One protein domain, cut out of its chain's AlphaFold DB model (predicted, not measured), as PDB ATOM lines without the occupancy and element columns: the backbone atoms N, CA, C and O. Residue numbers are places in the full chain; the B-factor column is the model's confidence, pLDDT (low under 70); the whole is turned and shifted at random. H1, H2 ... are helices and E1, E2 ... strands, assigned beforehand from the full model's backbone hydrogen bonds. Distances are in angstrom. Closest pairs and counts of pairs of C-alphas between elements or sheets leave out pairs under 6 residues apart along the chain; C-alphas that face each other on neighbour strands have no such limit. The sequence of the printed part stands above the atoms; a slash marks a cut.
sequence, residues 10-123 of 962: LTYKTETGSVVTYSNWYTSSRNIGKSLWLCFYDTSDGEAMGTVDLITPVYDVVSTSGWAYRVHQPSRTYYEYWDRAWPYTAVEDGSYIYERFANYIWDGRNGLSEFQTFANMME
ATOM      1  N   LEU A  10     -24.860 -36.686 -27.153       92.38
ATOM      2  CA  LEU A  10     -24.971 -37.125 -28.551       92.38
ATOM      3  C   LEU A  10     -26.416 -37.561 -28.796       92.38
ATOM      4  O   LEU A  10     -26.894 -38.459 -28.105       92.38
ATOM      5  N   THR A  11     -27.086 -36.998 -29.800       95.00
ATOM      6  CA  THR A  11     -28.406 -37.464 -30.256       95.00
ATOM      7  C   THR A  11     -28.399 -37.699 -31.763       95.00
ATOM      8  O   THR A  11     -27.813 -36.916 -32.501       95.00
ATOM      9  N   TYR A  12     -29.045 -38.759 -32.245       94.38
ATOM     10  CA  TYR A  12     -29.184 -39.034 -33.680       94.38
ATOM     11  C   TYR A  12     -30.519 -39.707 -34.015       94.38
ATOM     12  O   TYR A  12     -31.149 -40.318 -33.151       94.38
ATOM     13  N   LYS A  13     -30.945 -39.603 -35.277       93.50
ATOM     14  CA  LYS A  13     -32.157 -40.229 -35.831       93.50
ATOM     15  C   LYS A  13     -31.749 -41.361 -36.771       93.50
ATOM     16  O   LYS A  13     -31.065 -41.117 -37.762       93.50
ATOM     17  N   THR A  14     -32.142 -42.595 -36.468       90.50
ATOM     18  CA  THR A  14     -31.860 -43.770 -37.316       90.50
ATOM     19  C   THR A  14     -32.596 -43.693 -38.660       90.50
ATOM     20  O   THR A  14     -33.610 -43.004 -38.770       90.50
ATOM     21  N   GLU A  15     -32.172 -44.477 -39.660       83.00
ATOM     22  CA  GLU A  15     -32.969 -44.716 -40.885       83.00
ATOM     23  C   GLU A  15     -34.407 -45.201 -40.589       83.00
ATOM     24  O   GLU A  15     -35.319 -44.939 -41.365       83.00
ATOM     25  N   THR A  16     -34.647 -45.846 -39.440       84.12
ATOM     26  CA  THR A  16     -35.991 -46.248 -38.970       84.12
ATOM     27  C   THR A  16     -36.762 -45.121 -38.262       84.12
ATOM     28  O   THR A  16     -37.704 -45.392 -37.517       84.12
ATOM     29  N   GLY A  17     -36.334 -43.863 -38.411       82.88
ATOM     30  CA  GLY A  17     -36.968 -42.673 -37.831       82.88
ATOM     31  C   GLY A  17     -36.879 -42.558 -36.302       82.88
ATOM     32  O   GLY A  17     -37.506 -41.678 -35.719       82.88
ATOM     33  N   SER A  18     -36.127 -43.436 -35.635       90.81
ATOM     34  CA  SER A  18     -36.053 -43.499 -34.171       90.81
ATOM     35  C   SER A  18     -34.956 -42.571 -33.649       90.81
ATOM     36  O   SER A  18     -33.805 -42.685 -34.063       90.81
ATOM     37  N   VAL A  19     -35.298 -41.664 -32.729       93.12
ATOM     38  CA  VAL A  19     -34.329 -40.750 -32.102       93.12
ATOM     39  C   VAL A  19     -33.684 -41.423 -30.888       93.12
ATOM     40  O   VAL A  19     -34.381 -41.943 -30.018       93.12
ATOM     41  N   VAL A  20     -32.352 -41.411 -30.828       94.88
ATOM     42  CA  VAL A  20     -31.537 -42.047 -29.783       94.88
ATOM     43  C   VAL A  20     -30.593 -41.012 -29.174       94.88
ATOM     44  O   VAL A  20     -29.825 -40.386 -29.900       94.88
ATOM     45  N   THR A  21     -30.621 -40.862 -27.846       94.50
ATOM     46  CA  THR A  21     -29.785 -39.911 -27.088       94.50
ATOM     47  C   THR A  21     -28.857 -40.637 -26.117       94.50
ATOM     48  O   THR A  21     -29.290 -41.506 -25.359       94.50
ATOM     49  N   TYR A  22     -27.591 -40.225 -26.084       90.06
ATOM     50  CA  TYR A  22     -26.570 -40.652 -25.133       90.06
ATOM     51  C   TYR A  22     -26.039 -39.449 -24.353       90.06
ATOM     52  O   TYR A  22     -25.397 -38.570 -24.925       90.06
ATOM     53  N   SER A  23     -26.240 -39.449 -23.035       88.44
ATOM     54  CA  SER A  23     -25.487 -38.589 -22.120       88.44
ATOM     55  C   SER A  23     -24.132 -39.224 -21.788       88.44
ATOM     56  O   SER A  23     -24.015 -40.443 -21.644       88.44
ATOM     57  N   ASN A  24     -23.094 -38.396 -21.681       83.75
ATOM     58  CA  ASN A  24     -21.701 -38.806 -21.481       83.75
ATOM     59  C   ASN A  24     -21.230 -39.836 -22.528       83.75
ATOM     60  O   ASN A  24     -20.568 -40.836 -22.217       83.75
ATOM     61  N   TRP A  25     -21.607 -39.604 -23.793       80.69
ATOM     62  CA  TRP A  25     -21.351 -40.518 -24.911       80.69
ATOM     63  C   TRP A  25     -19.856 -40.842 -25.074       80.69
ATOM     64  O   TRP A  25     -19.517 -41.981 -25.406       80.69
ATOM     65  N   TYR A  26     -19.000 -39.862 -24.746       76.56
ATOM     66  CA  TYR A  26     -17.533 -39.809 -24.836       76.56
ATOM     67  C   TYR A  26     -16.779 -40.819 -23.957       76.56
ATOM     68  O   TYR A  26     -15.555 -40.796 -23.849       76.56
ATOM     69  N   THR A  27     -17.504 -41.731 -23.319       79.12
ATOM     70  CA  THR A  27     -16.978 -42.886 -22.585       79.12
ATOM     71  C   THR A  27     -16.373 -43.963 -23.497       79.12
ATOM     72  O   THR A  27     -15.577 -44.771 -23.021       79.12
ATOM     73  N   SER A  28     -16.711 -43.965 -24.792       81.69
ATOM     74  CA  SER A  28     -16.233 -44.921 -25.805       81.69
ATOM     75  C   SER A  28     -16.583 -44.446 -27.220       81.69
ATOM     76  O   SER A  28     -17.653 -43.862 -27.393       81.69
ATOM     77  N   SER A  29     -15.778 -44.773 -28.239       85.81
ATOM     78  CA  SER A  29     -16.177 -44.585 -29.646       85.81
ATOM     79  C   SER A  29     -17.399 -45.445 -29.999       85.81
ATOM     80  O   SER A  29     -17.536 -46.569 -29.512       85.81
ATOM     81  N   ARG A  30     -18.288 -44.931 -30.854       89.12
ATOM     82  CA  ARG A  30     -19.581 -45.542 -31.204       89.12
ATOM     83  C   ARG A  30     -19.770 -45.552 -32.716       89.12
ATOM     84  O   ARG A  30     -19.696 -44.510 -33.354       89.12
ATOM     85  N   ASN A  31     -20.067 -46.716 -33.287       91.69
ATOM     86  CA  ASN A  31     -20.685 -46.788 -34.609       91.69
ATOM     87  C   ASN A  31     -22.194 -46.581 -34.411       91.69
ATOM     88  O   ASN A  31     -22.818 -47.375 -33.707       91.69
ATOM     89  N   ILE A  32     -22.751 -45.509 -34.977       92.94
ATOM     90  CA  ILE A  32     -24.183 -45.173 -34.868       92.94
ATOM     91  C   ILE A  32     -24.983 -45.629 -36.100       92.94
ATOM     92  O   ILE A  32     -26.174 -45.348 -36.215       92.94
ATOM     93  N   GLY A  33     -24.343 -46.371 -37.010       92.38
ATOM     94  CA  GLY A  33     -24.953 -46.884 -38.231       92.38
ATOM     95  C   GLY A  33     -25.229 -45.780 -39.247       92.38
ATOM     96  O   GLY A  33     -24.561 -44.745 -39.277       92.38
ATOM     97  N   LYS A  34     -26.234 -46.000 -40.089       91.12
ATOM     98  CA  LYS A  34     -26.778 -44.957 -40.955       91.12
ATOM     99  C   LYS A  34     -27.801 -44.149 -40.158       91.12
ATOM    100  O   LYS A  34     -28.802 -44.682 -39.677       91.12
ATOM    101  N   SER A  35     -27.500 -42.869 -39.984       89.94
ATOM    102  CA  SER A  35     -28.351 -41.898 -39.301       89.94
ATOM    103  C   SER A  35     -28.763 -40.833 -40.307       89.94
ATOM    104  O   SER A  35     -27.916 -40.376 -41.066       89.94
ATOM    105  N   LEU A  36     -30.038 -40.448 -40.306       87.00
ATOM    106  CA  LEU A  36     -30.577 -39.377 -41.156       87.00
ATOM    107  C   LEU A  36     -30.000 -38.016 -40.732       87.00
ATOM    108  O   LEU A  36     -29.652 -37.177 -41.560       87.00
ATOM    109  N   TRP A  37     -29.831 -37.848 -39.419       92.75
ATOM    110  CA  TRP A  37     -29.038 -36.787 -38.815       92.75
ATOM    111  C   TRP A  37     -28.431 -37.236 -37.484       92.75
ATOM    112  O   TRP A  37     -28.938 -38.152 -36.830       92.75
ATOM    113  N   LEU A  38     -27.360 -36.559 -37.070       94.69
ATOM    114  CA  LEU A  38     -26.680 -36.705 -35.780       94.69
ATOM    115  C   LEU A  38     -26.304 -35.324 -35.235       94.69
ATOM    116  O   LEU A  38     -26.073 -34.402 -36.011       94.69
ATOM    117  N   CYS A  39     -26.210 -35.162 -33.920       93.88
ATOM    118  CA  CYS A  39     -25.754 -33.921 -33.307       93.88
ATOM    119  C   CYS A  39     -25.147 -34.097 -31.917       93.88
ATOM    120  O   CYS A  39     -25.483 -35.023 -31.176       93.88
ATOM    121  N   PHE A  40     -24.335 -33.112 -31.562       91.88
ATOM    122  CA  PHE A  40     -23.651 -32.932 -30.294       91.88
ATOM    123  C   PHE A  40     -24.118 -31.622 -29.665       91.88
ATOM    124  O   PHE A  40     -24.300 -30.639 -30.384       91.88
ATOM    125  N   TYR A  41     -24.347 -31.600 -28.351       91.12
ATOM    126  CA  TYR A  41     -24.664 -30.362 -27.635       91.12
ATOM    127  C   TYR A  41     -24.322 -30.409 -26.139       91.12
ATOM    128  O   TYR A  41     -24.348 -31.466 -25.500       91.12
ATOM    129  N   ASP A  42     -24.050 -29.234 -25.573       90.00
ATOM    130  CA  ASP A  42     -23.997 -28.969 -24.138       90.00
ATOM    131  C   ASP A  42     -25.057 -27.920 -23.755       90.00
ATOM    132  O   ASP A  42     -25.061 -26.783 -24.232       90.00
ATOM    133  N   THR A  43     -25.969 -28.293 -22.856       89.25
ATOM    134  CA  THR A  43     -27.015 -27.399 -22.333       89.25
ATOM    135  C   THR A  43     -26.507 -26.427 -21.257       89.25
ATOM    136  O   THR A  43     -27.308 -25.674 -20.706       89.25
ATOM    137  N   SER A  44     -25.222 -26.470 -20.884       87.25
ATOM    138  CA  SER A  44     -24.638 -25.706 -19.772       87.25
ATOM    139  C   SER A  44     -23.796 -24.502 -20.209       87.25
ATOM    140  O   SER A  44     -24.002 -23.417 -19.661       87.25
ATOM    141  N   ASP A  45     -22.910 -24.636 -21.204       85.62
ATOM    142  CA  ASP A  45     -22.205 -23.499 -21.825       85.62
ATOM    143  C   ASP A  45     -22.735 -23.113 -23.220       85.62
ATOM    144  O   ASP A  45     -22.510 -21.980 -23.649       85.62
ATOM    145  N   GLY A  46     -23.575 -23.954 -23.835       85.25
ATOM    146  CA  GLY A  46     -24.362 -23.609 -25.024       85.25
ATOM    147  C   GLY A  46     -23.703 -23.946 -26.354       85.25
ATOM    148  O   GLY A  46     -24.128 -23.432 -27.385       85.25
ATOM    149  N   GLU A  47     -22.692 -24.810 -26.369       86.50
ATOM    150  CA  GLU A  47     -22.118 -25.299 -27.622       86.50
ATOM    151  C   GLU A  47     -22.999 -26.394 -28.231       86.50
ATOM    152  O   GLU A  47     -23.419 -27.315 -27.532       86.50
ATOM    153  N   ALA A  48     -23.296 -26.299 -29.530       90.44
ATOM    154  CA  ALA A  48     -24.004 -27.346 -30.255       90.44
ATOM    155  C   ALA A  48     -23.650 -27.383 -31.748       90.44
ATOM    156  O   ALA A  48     -23.504 -26.346 -32.400       90.44
ATOM    157  N   MET A  49     -23.545 -28.595 -32.296       91.75
ATOM    158  CA  MET A  49     -23.297 -28.854 -33.713       91.75
ATOM    159  C   MET A  49     -24.053 -30.098 -34.180       91.75
ATOM    160  O   MET A  49     -24.033 -31.133 -33.520       91.75
ATOM    161  N   GLY A  50     -24.688 -30.025 -35.347       92.50
ATOM    162  CA  GLY A  50     -25.438 -31.132 -35.933       92.50
ATOM    163  C   GLY A  50     -25.185 -31.287 -37.423       92.50
ATOM    164  O   GLY A  50     -24.941 -30.308 -38.124       92.50
ATOM    165  N   THR A  51     -25.252 -32.524 -37.900       92.62
ATOM    166  CA  THR A  51     -25.032 -32.930 -39.289       92.62
ATOM    167  C   THR A  51     -26.273 -33.658 -39.799       92.62
ATOM    168  O   THR A  51     -26.776 -34.561 -39.129       92.62
ATOM    169  N   VAL A  52     -26.761 -33.279 -40.980       90.88
ATOM    170  CA  VAL A  52     -27.914 -33.898 -41.659       90.88
ATOM    171  C   VAL A  52     -27.556 -34.238 -43.102       90.88
ATOM    172  O   VAL A  52     -26.914 -33.439 -43.790       90.88
ATOM    173  N   ASP A  53     -27.967 -35.416 -43.564       87.00
ATOM    174  CA  ASP A  53     -27.771 -35.843 -44.948       87.00
ATOM    175  C   ASP A  53     -28.799 -35.179 -45.875       87.00
ATOM    176  O   ASP A  53     -29.991 -35.467 -45.807       87.00
ATOM    177  N   LEU A  54     -28.320 -34.317 -46.781       80.38
ATOM    178  CA  LEU A  54     -29.139 -33.708 -47.841       80.38
ATOM    179  C   LEU A  54     -29.400 -34.701 -48.983       80.38
ATOM    180  O   LEU A  54     -30.397 -34.602 -49.691       80.38
ATOM    181  N   ILE A  55     -28.485 -35.658 -49.167       76.75
ATOM    182  CA  ILE A  55     -28.684 -36.884 -49.944       76.75
ATOM    183  C   ILE A  55     -28.121 -38.056 -49.141       76.75
ATOM    184  O   ILE A  55     -27.116 -37.918 -48.443       76.75
ATOM    185  N   THR A  56     -28.693 -39.244 -49.314       80.88
ATOM    186  CA  THR A  56     -27.980 -40.475 -48.954       80.88
ATOM    187  C   THR A  56     -26.810 -40.669 -49.927       80.88
ATOM    188  O   THR A  56     -27.035 -40.522 -51.128       80.88
ATOM    189  N   PRO A  57     -25.591 -41.002 -49.457       84.94
ATOM    190  CA  PRO A  57     -24.438 -41.215 -50.324       84.94
ATOM    191  C   PRO A  57     -24.701 -42.157 -51.502       84.94
ATOM    192  O   PRO A  57     -25.148 -43.290 -51.308       84.94
ATOM    193  N   VAL A  58     -24.371 -41.682 -52.703       82.62
ATOM    194  CA  VAL A  58     -24.466 -42.408 -53.979       82.62
ATOM    195  C   VAL A  58     -23.053 -42.776 -54.412       82.62
ATOM    196  O   VAL A  58     -22.151 -41.950 -54.315       82.62
ATOM    197  N   TYR A  59     -22.827 -44.007 -54.859       85.94
ATOM    198  CA  TYR A  59     -21.476 -44.505 -55.105       85.94
ATOM    199  C   TYR A  59     -21.451 -45.588 -56.181       85.94
ATOM    200  O   TYR A  59     -22.358 -46.414 -56.252       85.94
ATOM    201  N   ASP A  60     -20.374 -45.592 -56.959       86.69
ATOM    202  CA  ASP A  60     -20.004 -46.659 -57.885       86.69
ATOM    203  C   ASP A  60     -18.576 -47.096 -57.540       86.69
ATOM    204  O   ASP A  60     -17.616 -46.335 -57.692       86.69
ATOM    205  N   VAL A  61     -18.451 -48.286 -56.951       85.06
ATOM    206  CA  VAL A  61     -17.207 -48.836 -56.398       85.06
ATOM    207  C   VAL A  61     -17.204 -50.351 -56.586       85.06
ATOM    208  O   VAL A  61     -18.236 -51.000 -56.417       85.06
ATOM    209  N   VAL A  62     -16.033 -50.931 -56.869       83.31
ATOM    210  CA  VAL A  62     -15.851 -52.365 -57.186       83.31
ATOM    211  C   VAL A  62     -16.481 -53.287 -56.135       83.31
ATOM    212  O   VAL A  62     -17.008 -54.352 -56.451       83.31
ATOM    213  N   SER A  63     -16.405 -52.897 -54.862       83.50
ATOM    214  CA  SER A  63     -17.167 -53.506 -53.765       83.50
ATOM    215  C   SER A  63     -17.126 -52.618 -52.524       83.50
ATOM    216  O   SER A  63     -16.199 -51.832 -52.345       83.50
ATOM    217  N   THR A  64     -18.113 -52.759 -51.639       86.88
ATOM    218  CA  THR A  64     -18.105 -52.161 -50.299       86.88
ATOM    219  C   THR A  64     -18.990 -52.970 -49.351       86.88
ATOM    220  O   THR A  64     -19.908 -53.658 -49.797       86.88
ATOM    221  N   SER A  65     -18.755 -52.874 -48.037       86.75
ATOM    222  CA  SER A  65     -19.729 -53.334 -47.029       86.75
ATOM    223  C   SER A  65     -20.768 -52.261 -46.658       86.75
ATOM    224  O   SER A  65     -21.547 -52.436 -45.721       86.75
ATOM    225  N   GLY A  66     -20.799 -51.162 -47.419       87.56
ATOM    226  CA  GLY A  66     -21.645 -49.995 -47.201       87.56
ATOM    227  C   GLY A  66     -20.958 -48.942 -46.334       87.56
ATOM    228  O   GLY A  66     -19.758 -49.015 -46.061       87.56
ATOM    229  N   TRP A  67     -21.740 -47.961 -45.887       92.12
ATOM    230  CA  TRP A  67     -21.267 -46.861 -45.050       92.12
ATOM    231  C   TRP A  67     -22.001 -46.783 -43.710       92.12
ATOM    232  O   TRP A  67     -23.144 -47.229 -43.583       92.12
ATOM    233  N   ALA A  68     -21.343 -46.188 -42.714       93.06
ATOM    234  CA  ALA A  68     -21.934 -45.853 -41.420       93.06
ATOM    235  C   ALA A  68     -21.232 -44.645 -40.781       93.06
ATOM    236  O   ALA A  68     -20.025 -44.471 -40.942       93.06
ATOM    237  N   TYR A  69     -21.964 -43.849 -40.004       94.00
ATOM    238  CA  TYR A  69     -21.375 -42.824 -39.147       94.00
ATOM    239  C   TYR A  69     -20.697 -43.458 -37.924       94.00
ATOM    240  O   TYR A  69     -21.276 -44.299 -37.226       94.00
ATOM    241  N   ARG A  70     -19.476 -43.013 -37.623       92.62
ATOM    242  CA  ARG A  70     -18.769 -43.316 -36.373       92.62
ATOM    243  C   ARG A  70     -18.495 -42.025 -35.625       92.62
ATOM    244  O   ARG A  70     -18.004 -41.066 -36.205       92.62
ATOM    245  N   VAL A  71     -18.750 -42.034 -34.327       89.62
ATOM    246  CA  VAL A  71     -18.358 -40.973 -33.400       89.62
ATOM    247  C   VAL A  71     -17.187 -41.486 -32.572       89.62
ATOM    248  O   VAL A  71     -17.264 -42.585 -32.015       89.62
ATOM    249  N   HIS A  72     -16.100 -40.724 -32.485       84.44
ATOM    250  CA  HIS A  72     -14.871 -41.177 -31.834       84.44
ATOM    251  C   HIS A  72     -14.669 -40.539 -30.471       84.44
ATOM    252  O   HIS A  72     -14.806 -39.332 -30.315       84.44
ATOM    253  N   GLN A  73     -14.308 -41.357 -29.482       77.88
ATOM    254  CA  GLN A  73     -13.981 -40.887 -28.143       77.88
ATOM    255  C   GLN A  73     -12.849 -39.843 -28.197       77.88
ATOM    256  O   GLN A  73     -11.761 -40.167 -28.686       77.88
ATOM    257  N   PRO A  74     -13.054 -38.633 -27.646       67.38
ATOM    258  CA  PRO A  74     -12.002 -37.638 -27.532       67.38
ATOM    259  C   PRO A  74     -10.909 -38.168 -26.610       67.38
ATOM    260  O   PRO A  74     -11.166 -38.856 -25.617       67.38
ATOM    261  N   SER A  75      -9.665 -37.855 -26.942       63.25
ATOM    262  CA  SER A  75      -8.495 -38.316 -26.194       63.25
ATOM    263  C   SER A  75      -7.624 -37.125 -25.821       63.25
ATOM    264  O   SER A  75      -7.832 -36.017 -26.302       63.25
ATOM    265  N   ARG A  76      -6.573 -37.347 -25.023       54.84
ATOM    266  CA  ARG A  76      -5.617 -36.283 -24.656       54.84
ATOM    267  C   ARG A  76      -4.892 -35.626 -25.846       54.84
ATOM    268  O   ARG A  76      -4.131 -34.693 -25.621       54.84
ATOM    269  N   THR A  77      -5.079 -36.122 -27.071       49.94
ATOM    270  CA  THR A  77      -4.483 -35.587 -28.305       49.94
ATOM    271  C   THR A  77      -5.478 -35.483 -29.472       49.94
ATOM    272  O   THR A  77      -5.040 -35.286 -30.600       49.94
ATOM    273  N   TYR A  78      -6.788 -35.652 -29.242       53.34
ATOM    274  CA  TYR A  78      -7.824 -35.547 -30.281       53.34
ATOM    275  C   TYR A  78      -9.093 -34.901 -29.723       53.34
ATOM    276  O   TYR A  78      -9.623 -35.372 -28.715       53.34
ATOM    277  N   TYR A  79      -9.579 -33.883 -30.434       67.25
ATOM    278  CA  TYR A  79     -10.876 -33.235 -30.233       67.25
ATOM    279  C   TYR A  79     -12.053 -34.205 -30.436       67.25
ATOM    280  O   TYR A  79     -11.880 -35.343 -30.874       67.25
ATOM    281  N   GLU A  80     -13.262 -33.738 -30.142       73.31
ATOM    282  CA  GLU A  80     -14.509 -34.395 -30.533       73.31
ATOM    283  C   GLU A  80     -14.666 -34.404 -32.060       73.31
ATOM    284  O   GLU A  80     -14.600 -33.360 -32.707       73.31
ATOM    285  N   TYR A  81     -14.838 -35.594 -32.647       82.94
ATOM    286  CA  TYR A  81     -15.080 -35.743 -34.081       82.94
ATOM    287  C   TYR A  81     -15.908 -36.987 -34.415       82.94
ATOM    288  O   TYR A  81     -15.927 -37.992 -33.693       82.94
ATOM    289  N   TRP A  82     -16.555 -36.917 -35.572       88.12
ATOM    290  CA  TRP A  82     -17.190 -38.037 -36.248       88.12
ATOM    291  C   TRP A  82     -16.526 -38.273 -37.609       88.12
ATOM    292  O   TRP A  82     -15.883 -37.384 -38.162       88.12
ATOM    293  N   ASP A  83     -16.692 -39.473 -38.157       88.56
ATOM    294  CA  ASP A  83     -16.431 -39.760 -39.566       88.56
ATOM    295  C   ASP A  83     -17.589 -40.539 -40.198       88.56
ATOM    296  O   ASP A  83     -18.409 -41.151 -39.506       88.56
ATOM    297  N   ARG A  84     -17.655 -40.511 -41.531       90.31
ATOM    298  CA  ARG A  84     -18.386 -41.512 -42.304       90.31
ATOM    299  C   ARG A  84     -17.394 -42.589 -42.725       90.31
ATOM    300  O   ARG A  84     -16.459 -42.345 -43.485       90.31
ATOM    301  N   ALA A  85     -17.602 -43.793 -42.216       91.12
ATOM    302  CA  ALA A  85     -16.771 -44.944 -42.500       91.12
ATOM    303  C   ALA A  85     -17.288 -45.696 -43.722       91.12
ATOM    304  O   ALA A  85     -18.471 -46.022 -43.774       91.12
ATOM    305  N   TRP A  86     -16.375 -46.070 -44.619       91.38
ATOM    306  CA  TRP A  86     -16.625 -46.913 -45.796       91.38
ATOM    307  C   TRP A  86     -15.876 -48.260 -45.685       91.38
ATOM    308  O   TRP A  86     -14.940 -48.520 -46.450       91.38
ATOM    309  N   PRO A  87     -16.191 -49.110 -44.683       85.75
ATOM    310  CA  PRO A  87     -15.454 -50.343 -44.414       85.75
ATOM    311  C   PRO A  87     -15.412 -51.309 -45.607       85.75
ATOM    312  O   PRO A  87     -16.412 -51.545 -46.287       85.75
ATOM    313  N   TYR A  88     -14.236 -51.909 -45.817       88.38
ATOM    314  CA  TYR A  88     -13.960 -52.897 -46.871       88.38
ATOM    315  C   TYR A  88     -14.317 -52.425 -48.294       88.38
ATOM    316  O   TYR A  88     -14.739 -53.224 -49.123       88.38
ATOM    317  N   THR A  89     -14.152 -51.129 -48.572       87.19
ATOM    318  CA  THR A  89     -14.407 -50.555 -49.900       87.19
ATOM    319  C   THR A  89     -13.194 -50.703 -50.815       87.19
ATOM    320  O   THR A  89     -12.082 -50.339 -50.430       87.19
ATOM    321  N   ALA A  90     -13.416 -51.208 -52.027       85.62
ATOM    322  CA  ALA A  90     -12.435 -51.279 -53.105       85.62
ATOM    323  C   ALA A  90     -12.865 -50.362 -54.259       85.62
ATOM    324  O   ALA A  90     -14.030 -50.372 -54.654       85.62
ATOM    325  N   VAL A  91     -11.920 -49.588 -54.792       84.06
ATOM    326  CA  VAL A  91     -12.129 -48.591 -55.853       84.06
ATOM    327  C   VAL A  91     -11.165 -48.836 -57.013       84.06
ATOM    328  O   VAL A  91     -10.053 -49.320 -56.795       84.06
ATOM    329  N   GLU A  92     -11.580 -48.477 -58.224       77.69
ATOM    330  CA  GLU A  92     -10.752 -48.497 -59.433       77.69
ATOM    331  C   GLU A  92     -10.844 -47.171 -60.210       77.69
ATOM    332  O   GLU A  92     -11.457 -46.207 -59.746       77.69
ATOM    333  N   ASP A  93     -10.177 -47.084 -61.363       61.31
ATOM    334  CA  ASP A  93     -10.128 -45.859 -62.170       61.31
ATOM    335  C   ASP A  93     -11.515 -45.539 -62.757       61.31
ATOM    336  O   ASP A  93     -12.031 -46.271 -63.601       61.31
ATOM    337  N   GLY A  94     -12.128 -44.454 -62.276       63.53
ATOM    338  CA  GLY A  94     -13.512 -44.073 -62.577       63.53
ATOM    339  C   GLY A  94     -14.529 -44.348 -61.459       63.53
ATOM    340  O   GLY A  94     -15.623 -43.791 -61.522       63.53
ATOM    341  N   SER A  95     -14.183 -45.118 -60.418       70.56
ATOM    342  CA  SER A  95     -15.041 -45.265 -59.230       70.56
ATOM    343  C   SER A  95     -15.267 -43.921 -58.528       70.56
ATOM    344  O   SER A  95     -14.351 -43.102 -58.425       70.56
ATOM    345  N   TYR A  96     -16.460 -43.715 -57.967       81.88
ATOM    346  CA  TYR A  96     -16.799 -42.503 -57.220       81.88
ATOM    347  C   TYR A  96     -17.626 -42.787 -55.963       81.88
ATOM    348  O   TYR A  96     -18.390 -43.745 -55.880       81.88
ATOM    349  N   ILE A  97     -17.505 -41.884 -54.989       84.44
ATOM    350  CA  ILE A  97     -18.412 -41.761 -53.848       84.44
ATOM    351  C   ILE A  97     -18.856 -40.297 -53.815       84.44
ATOM    352  O   ILE A  97     -18.022 -39.395 -53.735       84.44
ATOM    353  N   TYR A  98     -20.160 -40.062 -53.914       80.69
ATOM    354  CA  TYR A  98     -20.778 -38.744 -53.895       80.69
ATOM    355  C   TYR A  98     -21.617 -38.575 -52.627       80.69
ATOM    356  O   TYR A  98     -22.560 -39.325 -52.372       80.69
ATOM    357  N   GLU A  99     -21.267 -37.568 -51.829       83.81
ATOM    358  CA  GLU A  99     -21.908 -37.259 -50.552       83.81
ATOM    359  C   GLU A  99     -22.334 -35.792 -50.516       83.81
ATOM    360  O   GLU A  99     -21.624 -34.915 -51.010       83.81
ATOM    361  N   ARG A 100     -23.477 -35.505 -49.887       80.94
ATOM    362  CA  ARG A 100     -23.939 -34.134 -49.653       80.94
ATOM    363  C   ARG A 100     -24.684 -34.062 -48.325       80.94
ATOM    364  O   ARG A 100     -25.780 -34.595 -48.189       80.94
ATOM    365  N   PHE A 101     -24.086 -33.373 -47.362       86.69
ATOM    366  CA  PHE A 101     -24.628 -33.142 -46.025       86.69
ATOM    367  C   PHE A 101     -24.552 -31.652 -45.676       86.69
ATOM    368  O   PHE A 101     -23.745 -30.913 -46.243       86.69
ATOM    369  N   ALA A 102     -25.390 -31.212 -44.742       84.31
ATOM    370  CA  ALA A 102     -25.309 -29.894 -44.126       84.31
ATOM    371  C   ALA A 102     -24.824 -30.022 -42.681       84.31
ATOM    372  O   ALA A 102     -25.146 -30.992 -41.996       84.31
ATOM    373  N   ASN A 103     -24.087 -29.013 -42.216       88.50
ATOM    374  CA  ASN A 103     -23.773 -28.828 -40.804       88.50
ATOM    375  C   ASN A 103     -24.482 -27.573 -40.288       88.50
ATOM    376  O   ASN A 103     -24.503 -26.548 -40.969       88.50
ATOM    377  N   TYR A 104     -25.024 -27.658 -39.079       86.75
ATOM    378  CA  TYR A 104     -25.725 -26.588 -38.380       86.75
ATOM    379  C   TYR A 104     -25.100 -26.383 -37.004       86.75
ATOM    380  O   TYR A 104     -24.709 -27.349 -36.351       86.75
ATOM    381  N   ILE A 105     -24.984 -25.129 -36.578       89.62
ATOM    382  CA  ILE A 105     -24.367 -24.720 -35.313       89.62
ATOM    383  C   ILE A 105     -25.366 -23.798 -34.626       89.62
ATOM    384  O   ILE A 105     -25.840 -22.851 -35.257       89.62
ATOM    385  N   TRP A 106     -25.689 -24.073 -33.364       90.56
ATOM    386  CA  TRP A 106     -26.704 -23.331 -32.614       90.56
ATOM    387  C   TRP A 106     -26.353 -23.227 -31.126       90.56
ATOM    388  O   TRP A 106     -25.300 -23.701 -30.698       90.56
ATOM    389  N   ASP A 107     -27.217 -22.582 -30.342       89.44
ATOM    390  CA  ASP A 107     -27.057 -22.493 -28.890       89.44
ATOM    391  C   ASP A 107     -27.610 -23.754 -28.207       89.44
ATOM    392  O   ASP A 107     -28.823 -23.947 -28.103       89.44
ATOM    393  N   GLY A 108     -26.720 -24.601 -27.689       87.56
ATOM    394  CA  GLY A 108     -27.069 -25.847 -27.000       87.56
ATOM    395  C   GLY A 108     -28.007 -25.673 -25.799       87.56
ATOM    396  O   GLY A 108     -28.690 -26.628 -25.420       87.56
ATOM    397  N   ARG A 109     -28.135 -24.460 -25.237       89.62
ATOM    398  CA  ARG A 109     -29.101 -24.139 -24.167       89.62
ATOM    399  C   ARG A 109     -30.552 -24.141 -24.655       89.62
ATOM    400  O   ARG A 109     -31.448 -24.373 -23.847       89.62
ATOM    401  N   ASN A 110     -30.786 -23.971 -25.960       89.44
ATOM    402  CA  ASN A 110     -32.104 -24.143 -26.586       89.44
ATOM    403  C   ASN A 110     -32.504 -25.628 -26.702       89.44
ATOM    404  O   ASN A 110     -33.671 -25.948 -26.933       89.44
ATOM    405  N   GLY A 111     -31.553 -26.551 -26.513       89.25
ATOM    406  CA  GLY A 111     -31.764 -27.990 -26.634       89.25
ATOM    407  C   GLY A 111     -31.892 -28.466 -28.084       89.25
ATOM    408  O   GLY A 111     -31.449 -27.813 -29.023       89.25
ATOM    409  N   LEU A 112     -32.481 -29.650 -28.265       92.06
ATOM    410  CA  LEU A 112     -32.505 -30.373 -29.543       92.06
ATOM    411  C   LEU A 112     -33.490 -29.806 -30.585       92.06
ATOM    412  O   LEU A 112     -33.310 -30.034 -31.777       92.06
ATOM    413  N   SER A 113     -34.546 -29.111 -30.157       89.50
ATOM    414  CA  SER A 113     -35.694 -28.757 -31.010       89.50
ATOM    415  C   SER A 113     -35.331 -27.856 -32.193       89.50
ATOM    416  O   SER A 113     -35.895 -28.026 -33.274       89.50
ATOM    417  N   GLU A 114     -34.379 -26.940 -32.014       88.06
ATOM    418  CA  GLU A 114     -33.889 -26.036 -33.061       88.06
ATOM    419  C   GLU A 114     -33.229 -26.827 -34.201       88.06
ATOM    420  O   GLU A 114     -33.706 -26.800 -35.340       88.06
ATOM    421  N   PHE A 115     -32.218 -27.643 -33.880       92.19
ATOM    422  CA  PHE A 115     -31.575 -28.516 -34.862       92.19
ATOM    423  C   PHE A 115     -32.514 -29.583 -35.427       92.19
ATOM    424  O   PHE A 115     -32.456 -29.855 -36.618       92.19
ATOM    425  N   GLN A 116     -33.407 -30.173 -34.629       90.19
ATOM    426  CA  GLN A 116     -34.356 -31.164 -35.141       90.19
ATOM    427  C   GLN A 116     -35.357 -30.545 -36.129       90.19
ATOM    428  O   GLN A 116     -35.732 -31.198 -37.102       90.19
ATOM    429  N   THR A 117     -35.760 -29.287 -35.924       85.75
ATOM    430  CA  THR A 117     -36.595 -28.546 -36.884       85.75
ATOM    431  C   THR A 117     -35.822 -28.285 -38.173       85.75
ATOM    432  O   THR A 117     -36.312 -28.628 -39.246       85.75
ATOM    433  N   PHE A 118     -34.585 -27.780 -38.069       85.56
ATOM    434  CA  PHE A 118     -33.676 -27.623 -39.209       85.56
ATOM    435  C   PHE A 118     -33.488 -28.948 -39.965       85.56
ATOM    436  O   PHE A 118     -33.747 -29.018 -41.157       85.56
ATOM    437  N   ALA A 119     -33.105 -30.025 -39.282       86.44
ATOM    438  CA  ALA A 119     -32.775 -31.299 -39.906       86.44
ATOM    439  C   ALA A 119     -33.991 -31.979 -40.555       86.44
ATOM    440  O   ALA A 119     -33.842 -32.591 -41.603       86.44
ATOM    441  N   ASN A 120     -35.198 -31.823 -39.997       81.81
ATOM    442  CA  ASN A 120     -36.427 -32.281 -40.651       81.81
ATOM    443  C   ASN A 120     -36.810 -31.404 -41.870       81.81
ATOM    444  O   ASN A 120     -37.380 -31.925 -42.820       81.81
ATOM    445  N   MET A 121     -36.487 -30.102 -41.880       72.69
ATOM    446  CA  MET A 121     -36.649 -29.221 -43.057       72.69
ATOM    447  C   MET A 121     -35.593 -29.457 -44.154       72.69
ATOM    448  O   MET A 121     -35.799 -29.061 -45.298       72.69
ATOM    449  N   MET A 122     -34.461 -30.063 -43.793       71.88
ATOM    450  CA  MET A 122     -33.351 -30.440 -44.681       71.88
ATOM    451  C   MET A 122     -33.423 -31.910 -45.126       71.88
ATOM    452  O   MET A 122     -32.567 -32.363 -45.884       71.88
ATOM    453  N   GLU A 123     -34.406 -32.663 -44.621       60.69
ATOM    454  CA  GLU A 123     -34.669 -34.045 -45.016       60.69
ATOM    455  C   GLU A 123     -35.165 -34.086 -46.481       60.69
ATOM    456  O   GLU A 123     -35.424 -33.043 -47.091       60.69
TER     457      GLU A 123
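AT A GLANCE: This is residues 10 to 123 of the 962 residues of an uncharacterized protein of Euryarchaeota archaeon (UniProt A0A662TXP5). A twisted five-stranded sheet, order E2, E1, E4, E5, E8, has helix H1 over one face, and a small sheet, order E3, E6, E7, partly faces its other face. The long pair E5 and E8 makes the length and runs on past the small sheet. The printed part has 114 residues with eight named strands followed by one named helix; both sheets are antiparallel and the class is mostly strand. It is compact, with a radius of gyration of the C-alphas of 15.2 A, and spans 49 by 36 by 22 A.

HOW THE PARTS SIT: In the large sheet, E5, residues 47 to 60, bends by 54 degrees at residue 55. Its neighbour E8, residues 96 to 107, is an edge strand; N 50 and O 104 are 2.9 A apart. E4, residues 35 to 41, forms a hairpin with E5, with N 40 and O 49 at 2.8 A. E1, residues 10 to 14, is the neighbour of E4, with N 11 and O 39 at 2.9 A. E2, residues 19 to 23, the other edge strand, forms a hairpin with E1, with N 12 and O 20 at 3.0 A. H1, residues 113 to 121, is on this sheet at a height of 8.3 A, over E5 and along the strands, at 15 degrees to E5 on the local plane. The closest C-alphas of H1 and E5 are those of Ala 119 and Val 52, 5.8 A. Every O i to N i+4 pair in H1 is within hydrogen-bond range. In the small sheet, E6, residues 68 to 72, is the inner strand, between E3, residues 30 to 33, N 32 to O 69 at 2.9 A, and E7, residues 81 to 85, N 70 to O 83 at 2.9 A. The closest C-alphas of E4 and E6 are those of Ser 35 and Tyr 69, 7.0 A.

IN THESE COORDINATES: E5 is 37.1 A long and E8 36.2 A. E1 begins at C-alpha 10 (-24.971, -37.125, -28.551), and H1 ends at C-alpha 121 (-36.649, -29.221, -43.057).

THE WHOLE: The C-alphas farthest apart, of Ser 44 and Asp 93, are 49.1 A apart. The printed part has no cut and no long link. Residues 74 to 79, 93 to 94 and 123 have pLDDT under 70.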